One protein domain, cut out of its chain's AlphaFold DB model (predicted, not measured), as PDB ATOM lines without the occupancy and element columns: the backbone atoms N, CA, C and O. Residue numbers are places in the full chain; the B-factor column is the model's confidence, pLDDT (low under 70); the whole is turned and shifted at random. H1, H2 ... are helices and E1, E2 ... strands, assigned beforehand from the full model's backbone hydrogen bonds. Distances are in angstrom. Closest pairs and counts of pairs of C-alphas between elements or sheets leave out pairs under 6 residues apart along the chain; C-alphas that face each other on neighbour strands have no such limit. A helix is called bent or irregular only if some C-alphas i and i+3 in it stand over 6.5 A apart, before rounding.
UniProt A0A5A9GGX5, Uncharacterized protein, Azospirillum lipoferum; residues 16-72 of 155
ATOM      1  N   ILE A  16      30.970  -7.997   4.918       76.38
ATOM      2  CA  ILE A  16      31.917  -8.601   5.861       76.38
ATOM      3  C   ILE A  16      32.278  -7.560   6.922       76.38
ATOM      4  O   ILE A  16      32.674  -6.444   6.597       76.38
ATOM      5  N   ALA A  17      32.147  -7.922   8.196       79.00
ATOM      6  CA  ALA A  17      32.578  -7.109   9.327       79.00
ATOM      7  C   ALA A  17      33.441  -7.941  10.281       79.00
ATOM      8  O   ALA A  17      33.227  -9.140  10.429       79.00
ATOM      9  N   PHE A  18      34.376  -7.296  10.972       79.75
ATOM     10  CA  PHE A  18      35.209  -7.943  11.981       79.75
ATOM     11  C   PHE A  18      34.829  -7.426  13.365       79.75
ATOM     12  O   PHE A  18      34.698  -6.220  13.568       79.75
ATOM     13  N   SER A  19      34.638  -8.336  14.315       80.44
ATOM     14  CA  SER A  19      34.442  -8.002  15.725       80.44
ATOM     15  C   SER A  19      35.487  -8.707  16.566       80.44
ATOM     16  O   SER A  19      35.717  -9.905  16.394       80.44
ATOM     17  N   TYR A  20      36.094  -7.973  17.488       80.31
ATOM     18  CA  TYR A  20      36.945  -8.552  18.512       80.31
ATOM     19  C   TYR A  20      36.087  -8.904  19.728       80.31
ATOM     20  O   TYR A  20      35.427  -8.034  20.296       80.31
ATOM     21  N   ASP A  21      36.066 -10.184  20.081       80.19
ATOM     22  CA  ASP A  21      35.470 -10.688  21.312       80.19
ATOM     23  C   ASP A  21      36.536 -10.585  22.408       80.19
ATOM     24  O   ASP A  21      37.520 -11.328  22.398       80.19
ATOM     25  N   THR A  22      36.377  -9.609  23.304       79.50
ATOM     26  CA  THR A  22      37.340  -9.324  24.379       79.50
ATOM     27  C   THR A  22      37.375 -10.418  25.437       79.50
ATOM     28  O   THR A  22      38.408 -10.605  26.069       79.50
ATOM     29  N   ASP A  23      36.266 -11.136  25.627       80.81
ATOM     30  CA  ASP A  23      36.139 -12.179  26.648       80.81
ATOM     31  C   ASP A  23      36.884 -13.446  26.206       80.81
ATOM     32  O   ASP A  23      37.721 -13.993  26.919       80.81
ATOM     33  N   ALA A  24      36.686 -13.840  24.947       73.81
ATOM     34  CA  ALA A  24      37.391 -14.970  24.350       73.81
ATOM     35  C   ALA A  24      38.723 -14.592  23.667       73.81
ATOM     36  O   ALA A  24      39.345 -15.446  23.037       73.81
ATOM     37  N   SER A  25      39.152 -13.325  23.757       79.12
ATOM     38  CA  SER A  25      40.377 -12.784  23.142       79.12
ATOM     39  C   SER A  25      40.567 -13.165  21.665       79.12
ATOM     40  O   SER A  25      41.686 -13.411  21.211       79.12
ATOM     41  N   ARG A  26      39.479 -13.213  20.888       77.88
ATOM     42  CA  ARG A  26      39.485 -13.728  19.508       77.88
ATOM     43  C   ARG A  26      38.818 -12.772  18.529       77.88
ATOM     44  O   ARG A  26      37.851 -12.085  18.851       77.88
ATOM     45  N   LEU A  27      39.314 -12.770  17.294       74.81
ATOM     46  CA  LEU A  27      38.674 -12.083  16.174       74.81
ATOM     47  C   LEU A  27      37.591 -12.981  15.563       74.81
ATOM     48  O   LEU A  27      37.787 -14.176  15.348       74.81
ATOM     49  N   VAL A  28      36.433 -12.398  15.272       77.88
ATOM     50  CA  VAL A  28      35.308 -13.083  14.631       77.88
ATOM     51  C   VAL A  28      34.944 -12.336  13.356       77.88
ATOM     52  O   VAL A  28      34.742 -11.120  13.374       77.88
ATOM     53  N   MET A  29      34.857 -13.072  12.247       75.12
ATOM     54  CA  MET A  29      34.364 -12.546  10.979       75.12
ATOM     55  C   MET A  29      32.848 -12.756  10.905       75.12
ATOM     56  O   MET A  29      32.343 -13.873  11.046       75.12
ATOM     57  N   LEU A  30      32.126 -11.658  10.706       77.69
ATOM     58  CA  LEU A  30      30.673 -11.578  10.670       77.69
ATOM     59  C   LEU A  30      30.229 -11.307   9.232       77.69
ATOM     60  O   LEU A  30      30.573 -10.271   8.666       77.69
ATOM     61  N   TYR A  31      29.411 -12.188   8.669       79.94
ATOM     62  CA  TYR A  31      28.712 -11.918   7.413       79.94
ATOM     63  C   TYR A  31      27.360 -11.295   7.726       79.94
ATOM     64  O   TYR A  31      26.538 -11.921   8.395       79.94
ATOM     65  N   ARG A  32      27.128 -10.065   7.273       79.38
ATOM     66  CA  ARG A  32      25.902  -9.308   7.540       79.38
ATOM     67  C   ARG A  32      25.003  -9.254   6.314       79.38
ATOM     68  O   ARG A  32      25.476  -9.017   5.206       79.38
ATOM     69  N   ASP A  33      23.711  -9.446   6.546       74.31
ATOM     70  CA  ASP A  33      22.658  -9.266   5.550       74.31
ATOM     71  C   ASP A  33      22.662  -7.806   5.072       74.31
ATOM     72  O   ASP A  33      22.568  -6.905   5.914       74.31
ATOM     73  N   PRO A  34      22.766  -7.546   3.761       68.19
ATOM     74  CA  PRO A  34      22.752  -6.190   3.233       68.19
ATOM     75  C   PRO A  34      21.451  -5.420   3.510       68.19
ATOM     76  O   PRO A  34      21.492  -4.196   3.587       68.19
ATOM     77  N   ALA A  35      20.309  -6.095   3.692       66.44
ATOM     78  CA  ALA A  35      19.031  -5.416   3.929       66.44
ATOM     79  C   ALA A  35      18.873  -4.920   5.377       66.44
ATOM     80  O   ALA A  35      18.233  -3.901   5.626       66.44
ATOM     81  N   ASN A  36      19.452  -5.643   6.342       69.94
ATOM     82  CA  ASN A  36      19.165  -5.450   7.768       69.94
ATOM     83  C   ASN A  36      20.414  -5.237   8.637       69.94
ATOM     84  O   ASN A  36      20.295  -4.964   9.831       69.94
ATOM     85  N   GLY A  37      21.618  -5.443   8.096       62.41
ATOM     86  CA  GLY A  37      22.881  -5.399   8.842       62.41
ATOM     87  C   GLY A  37      23.029  -6.490   9.913       62.41
ATOM     88  O   GLY A  37      23.987  -6.454  10.695       62.41
ATOM     89  N   LYS A  38      22.086  -7.443   9.965       70.88
ATOM     90  CA  LYS A  38      22.062  -8.569  10.906       70.88
ATOM     91  C   LYS A  38      23.089  -9.612  10.495       70.88
ATOM     92  O   LYS A  38      23.214  -9.926   9.316       70.88
ATOM     93  N   THR A  39      23.806 -10.162  11.467       65.56
ATOM     94  CA  THR A  39      24.764 -11.244  11.230       65.56
ATOM     95  C   THR A  39      24.022 -12.506  10.794       65.56
ATOM     96  O   THR A  39      23.234 -13.055  11.558       65.56
ATOM     97  N   VAL A  40      24.279 -12.954   9.569       60.97
ATOM     98  CA  VAL A  40      23.730 -14.176   8.964       60.97
ATOM     99  C   VAL A  40      24.626 -15.376   9.262       60.97
ATOM    100  O   VAL A  40      24.136 -16.488   9.414       60.97
ATOM    101  N   SER A  41      25.941 -15.162   9.374       65.06
ATOM    102  CA  SER A  41      26.902 -16.219   9.691       65.06
ATOM    103  C   SER A  41      28.086 -15.676  10.489       65.06
ATOM    104  O   SER A  41      28.554 -14.559  10.240       65.06
ATOM    105  N   GLN A  42      28.554 -16.474  11.449       62.09
ATOM    106  CA  GLN A  42      29.774 -16.237  12.214       62.09
ATOM    107  C   GLN A  42      30.753 -17.363  11.912       62.09
ATOM    108  O   GLN A  42      30.466 -18.527  12.189       62.09
ATOM    109  N   ILE A  43      31.919 -17.016  11.372       64.44
ATOM    110  CA  ILE A  43      33.021 -17.965  11.233       64.44
ATOM    111  C   ILE A  43      34.137 -17.466  12.152       64.44
ATOM    112  O   ILE A  43      34.712 -16.404  11.887       64.44
ATOM    113  N   PRO A  44      34.449 -18.184  13.247       71.69
ATOM    114  CA  PRO A  44      35.652 -17.909  14.023       71.69
ATOM    115  C   PRO A  44      36.861 -17.925  13.084       71.69
ATOM    116  O   PRO A  44      37.022 -18.868  12.304       71.69
ATOM    117  N   THR A  45      37.717 -16.902  13.129       60.75
ATOM    118  CA  THR A  45      38.816 -16.787  12.154       60.75
ATOM    119  C   THR A  45      39.819 -17.941  12.248       60.75
ATOM    120  O   THR A  45      40.448 -18.288  11.253       60.75
ATOM    121  N   GLU A  46      39.908 -18.617  13.397       62.91
ATOM    122  CA  GLU A  46      40.692 -19.849  13.564       62.91
ATOM    123  C   GLU A  46      40.170 -21.015  12.709       62.91
ATOM    124  O   GLU A  46      40.955 -21.729  12.082       62.91
ATOM    125  N   ALA A  47      38.846 -21.189  12.632       61.66
ATOM    126  CA  ALA A  47      38.233 -22.243  11.827       61.66
ATOM    127  C   ALA A  47      38.414 -21.971  10.326       61.66
ATOM    128  O   ALA A  47      38.731 -22.890   9.570       61.66
ATOM    129  N   ALA A  48      38.301 -20.705   9.908       62.53
ATOM    130  CA  ALA A  48      38.546 -20.295   8.526       62.53
ATOM    131  C   ALA A  48      39.999 -20.570   8.096       62.53
ATOM    132  O   ALA A  48      40.240 -21.147   7.035       62.53
ATOM    133  N   LEU A  49      40.973 -20.225   8.945       69.38
ATOM    134  CA  LEU A  49      42.388 -20.482   8.668       69.38
ATOM    135  C   LEU A  49      42.702 -21.980   8.608       69.38
ATOM    136  O   LEU A  49      43.513 -22.400   7.782       69.38
ATOM    137  N   LYS A  50      42.063 -22.794   9.454       78.25
ATOM    138  CA  LYS A  50      42.235 -24.250   9.431       78.25
ATOM    139  C   LYS A  50      41.684 -24.860   8.141       78.25
ATOM    140  O   LYS A  50      42.400 -25.613   7.489       78.25
ATOM    141  N   GLN A  51      40.470 -24.488   7.742       65.69
ATOM    142  CA  GLN A  51      39.858 -24.968   6.498       65.69
ATOM    143  C   GLN A  51      40.666 -24.562   5.264       65.69
ATOM    144  O   GLN A  51      40.871 -25.377   4.370       65.69
ATOM    145  N   TYR A  52      41.182 -23.332   5.232       67.44
ATOM    146  CA  TYR A  52      42.031 -22.877   4.133       67.44
ATOM    147  C   TYR A  52      43.330 -23.692   4.031       67.44
ATOM    148  O   TYR A  52      43.709 -24.125   2.943       67.44
ATOM    149  N   LYS A  53      43.989 -23.961   5.166       78.44
ATOM    150  CA  LYS A  53      45.204 -24.792   5.207       78.44
ATOM    151  C   LYS A  53      44.932 -26.243   4.801       78.44
ATOM    152  O   LYS A  53      45.746 -26.835   4.102       78.44
ATOM    153  N   GLU A  54      43.801 -26.807   5.213       75.12
ATOM    154  CA  GLU A  54      43.406 -28.174   4.860       75.12
ATOM    155  C   GLU A  54      43.067 -28.305   3.369       75.12
ATOM    156  O   GLU A  54      43.501 -29.254   2.718       75.12
ATOM    157  N   ALA A  55      42.374 -27.317   2.797       71.62
ATOM    158  CA  ALA A  55      42.102 -27.267   1.364       71.62
ATOM    159  C   ALA A  55      43.394 -27.147   0.536       71.62
ATOM    160  O   ALA A  55      43.573 -27.893  -0.421       71.62
ATOM    161  N   GLN A  56      44.326 -26.282   0.954       77.69
ATOM    162  CA  GLN A  56      45.652 -26.132   0.339       77.69
ATOM    163  C   GLN A  56      46.476 -27.423   0.391       77.69
ATOM    164  O   GLN A  56      47.136 -27.793  -0.579       77.69
ATOM    165  N   GLN A  57      46.447 -28.121   1.527       77.56
ATOM    166  CA  GLN A  57      47.165 -29.381   1.673       77.56
ATOM    167  C   GLN A  57      46.557 -30.467   0.779       77.56
ATOM    168  O   GLN A  57      47.284 -31.179   0.095       77.56
ATOM    169  N   LYS A  58      45.226 -30.537   0.713       73.88
ATOM    170  CA  LYS A  58      44.509 -31.481  -0.147       73.88
ATOM    171  C   LYS A  58      44.757 -31.231  -1.636       73.88
ATOM    172  O   LYS A  58      44.878 -32.191  -2.391       73.88
ATOM    173  N   GLU A  59      44.855 -29.972  -2.051       70.94
ATOM    174  CA  GLU A  59      45.237 -29.600  -3.417       70.94
ATOM    175  C   GLU A  59      46.666 -30.064  -3.731       70.94
ATOM    176  O   GLU A  59      46.872 -30.787  -4.704       70.94
ATOM    177  N   LYS A  60      47.631 -29.790  -2.844       73.44
ATOM    178  CA  LYS A  60      49.014 -30.277  -2.994       73.44
ATOM    179  C   LYS A  60      49.125 -31.799  -3.029       73.44
ATOM    180  O   LYS A  60      49.931 -32.342  -3.785       73.44
ATOM    181  N   ASP A  61      48.348 -32.501  -2.212       73.06
ATOM    182  CA  ASP A  61      48.368 -33.962  -2.171       73.06
ATOM    183  C   ASP A  61      47.719 -34.565  -3.424       73.06
ATOM    184  O   ASP A  61      48.211 -35.564  -3.951       73.06
ATOM    185  N   ALA A  62      46.680 -33.925  -3.966       72.94
ATOM    186  CA  ALA A  62      46.090 -34.298  -5.247       72.94
ATOM    187  C   ALA A  62      47.048 -34.042  -6.422       72.94
ATOM    188  O   ALA A  62      47.173 -34.898  -7.297       72.94
ATOM    189  N   GLU A  63      47.780 -32.926  -6.424       68.81
ATOM    190  CA  GLU A  63      48.824 -32.644  -7.417       68.81
ATOM    191  C   GLU A  63      49.949 -33.679  -7.365       68.81
ATOM    192  O   GLU A  63      50.371 -34.195  -8.399       68.81
ATOM    193  N   ARG A  64      50.409 -34.048  -6.163       69.75
ATOM    194  CA  ARG A  64      51.435 -35.088  -5.986       69.75
ATOM    195  C   ARG A  64      50.940 -36.461  -6.419       69.75
ATOM    196  O   ARG A  64      51.668 -37.174  -7.105       69.75
ATOM    197  N   ALA A  65      49.712 -36.828  -6.068       68.94
ATOM    198  CA  ALA A  65      49.105 -38.075  -6.526       68.94
ATOM    199  C   ALA A  65      48.920 -38.089  -8.055       68.94
ATOM    200  O   ALA A  65      49.150 -39.114  -8.695       68.94
ATOM    201  N   SER A  66      48.574 -36.946  -8.655       61.34
ATOM    202  CA  SER A  66      48.470 -36.788 -10.108       61.34
ATOM    203  C   SER A  66      49.835 -36.877 -10.801       61.34
ATOM    204  O   SER A  66      49.949 -37.524 -11.841       61.34
ATOM    205  N   LEU A  67      50.886 -36.290 -10.220       65.56
ATOM    206  CA  LEU A  67      52.260 -36.379 -10.725       65.56
ATOM    207  C   LEU A  67      52.791 -37.818 -10.665       65.56
ATOM    208  O   LEU A  67      53.414 -38.293 -11.614       65.56
ATOM    209  N   LEU A  68      52.513 -38.532  -9.571       61.41
ATOM    210  CA  LEU A  68      52.871 -39.943  -9.432       61.41
ATOM    211  C   LEU A  68      52.106 -40.813 -10.436       61.41
ATOM    212  O   LEU A  68      52.716 -41.673 -11.059       61.41
ATOM    213  N   LYS A  69      50.815 -40.556 -10.671       59.16
ATOM    214  CA  LYS A  69      50.038 -41.269 -11.696       59.16
ATOM    215  C   LYS A  69      50.592 -41.037 -13.112       59.16
ATOM    216  O   LYS A  69      50.763 -41.998 -13.850       59.16
ATOM    217  N   LEU A  70      50.964 -39.799 -13.455       56.59
ATOM    218  CA  LEU A  70      51.618 -39.470 -14.732       56.59
ATOM    219  C   LEU A  70      52.990 -40.155 -14.881       56.59
ATOM    220  O   LEU A  70      53.376 -40.547 -15.978       56.59
ATOM    221  N   THR A  71      53.723 -40.315 -13.777       56.38
ATOM    222  CA  THR A  71      55.045 -40.960 -13.771       56.38
ATOM    223  C   THR A  71      54.939 -42.492 -13.831       56.38
ATOM    224  O   THR A  71      55.800 -43.133 -14.426       56.38
ATOM    225  N   VAL A  72      53.873 -43.086 -13.279       55.34
ATOM    226  CA  VAL A  72      53.625 -44.543 -13.292       55.34
ATOM    227  C   VAL A  72      53.041 -45.024 -14.630       55.34
ATOM    228  O   VAL A  72      53.438 -46.086 -15.101       55.34
TER     229      VAL A  72
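This is residues 16 to 72 of the 155 residues of an uncharacterized protein of Azospirillum lipoferum (UniProt A0A5A9GGX5). A small twisted head of three strands, E1, E2 and E3, sits at one end of one long helix, H1, which runs out of the head as an arm. Residues 49 to 72 of H1 stick out free, and this arm makes the length of the whole. The printed part has 57 residues, with three named strands followed by one named helix; the sheet has the order E1, E2, E3 and is antiparallel. The class is mixed, helices and strands, and the whole is extended, with a radius of gyration of the C-alphas of 18.0 A and spans of 55 by 29 by 10 A.

E1, residues 16 to 21, and E2, residues 26 to 32, are antiparallel neighbours and form a hairpin, with 147 degrees between their directions. The C-alphas of Phe 18 and Met 29 face each other at 4.8 A, and N 19 and O 28 are within hydrogen-bond range at 2.9 A, as are N 30 and O 17 at 2.8 A. E2 and E3, residues 39 to 44, form a second antiparallel hairpin, at 152 degrees. Here N 31 and O 41 are 3.0 A apart and N 40 and O 31 are 2.7 A apart, both within hydrogen-bond range. The three strands are a meander, each strand the antiparallel neighbour of the one before. E1 and E3 are the edge strands, and the sheet is strongly twisted, with C-alphas up to 4.6 A off its best plane. H1, residues 45 to 72, is on the sheet but only grazes it, with its residues 45 to 48. The closest C-alphas of E2 and H1 are those of Val 28 and Thr 45, 5.7 A apart. In H1 every O i to N i+4 pair is within hydrogen-bond range.

E1 begins at C-alpha 16, at (31.917, -8.601, 5.861), and is 16.0 A long from first to last C-alpha. E2 is the longest strand by residues, with 7, and measures 18.6 A. E3 measures 13.1 A and ends at C-alpha 44, at (35.652, -17.909, 14.023). H1 has 28 residues, is not bent, and measures 40.5 A to C-alpha 72, at (53.625, -44.543, -13.292).

The two C-alphas farthest apart are those of Asn 36 and Val 72, at 56.2 A. Without residues 49 to 72, which stand free, the body has 33 residues and spans 30 by 19 by 10 A. The printed part has no cut. The links E1 to E2 and E3 to H1 are tight, and E2 to E3 is short. The mean pLDDT of the printed part is 70.7; 26 residues are under 70, among them residues 39 to 43 and residues 63 to 72.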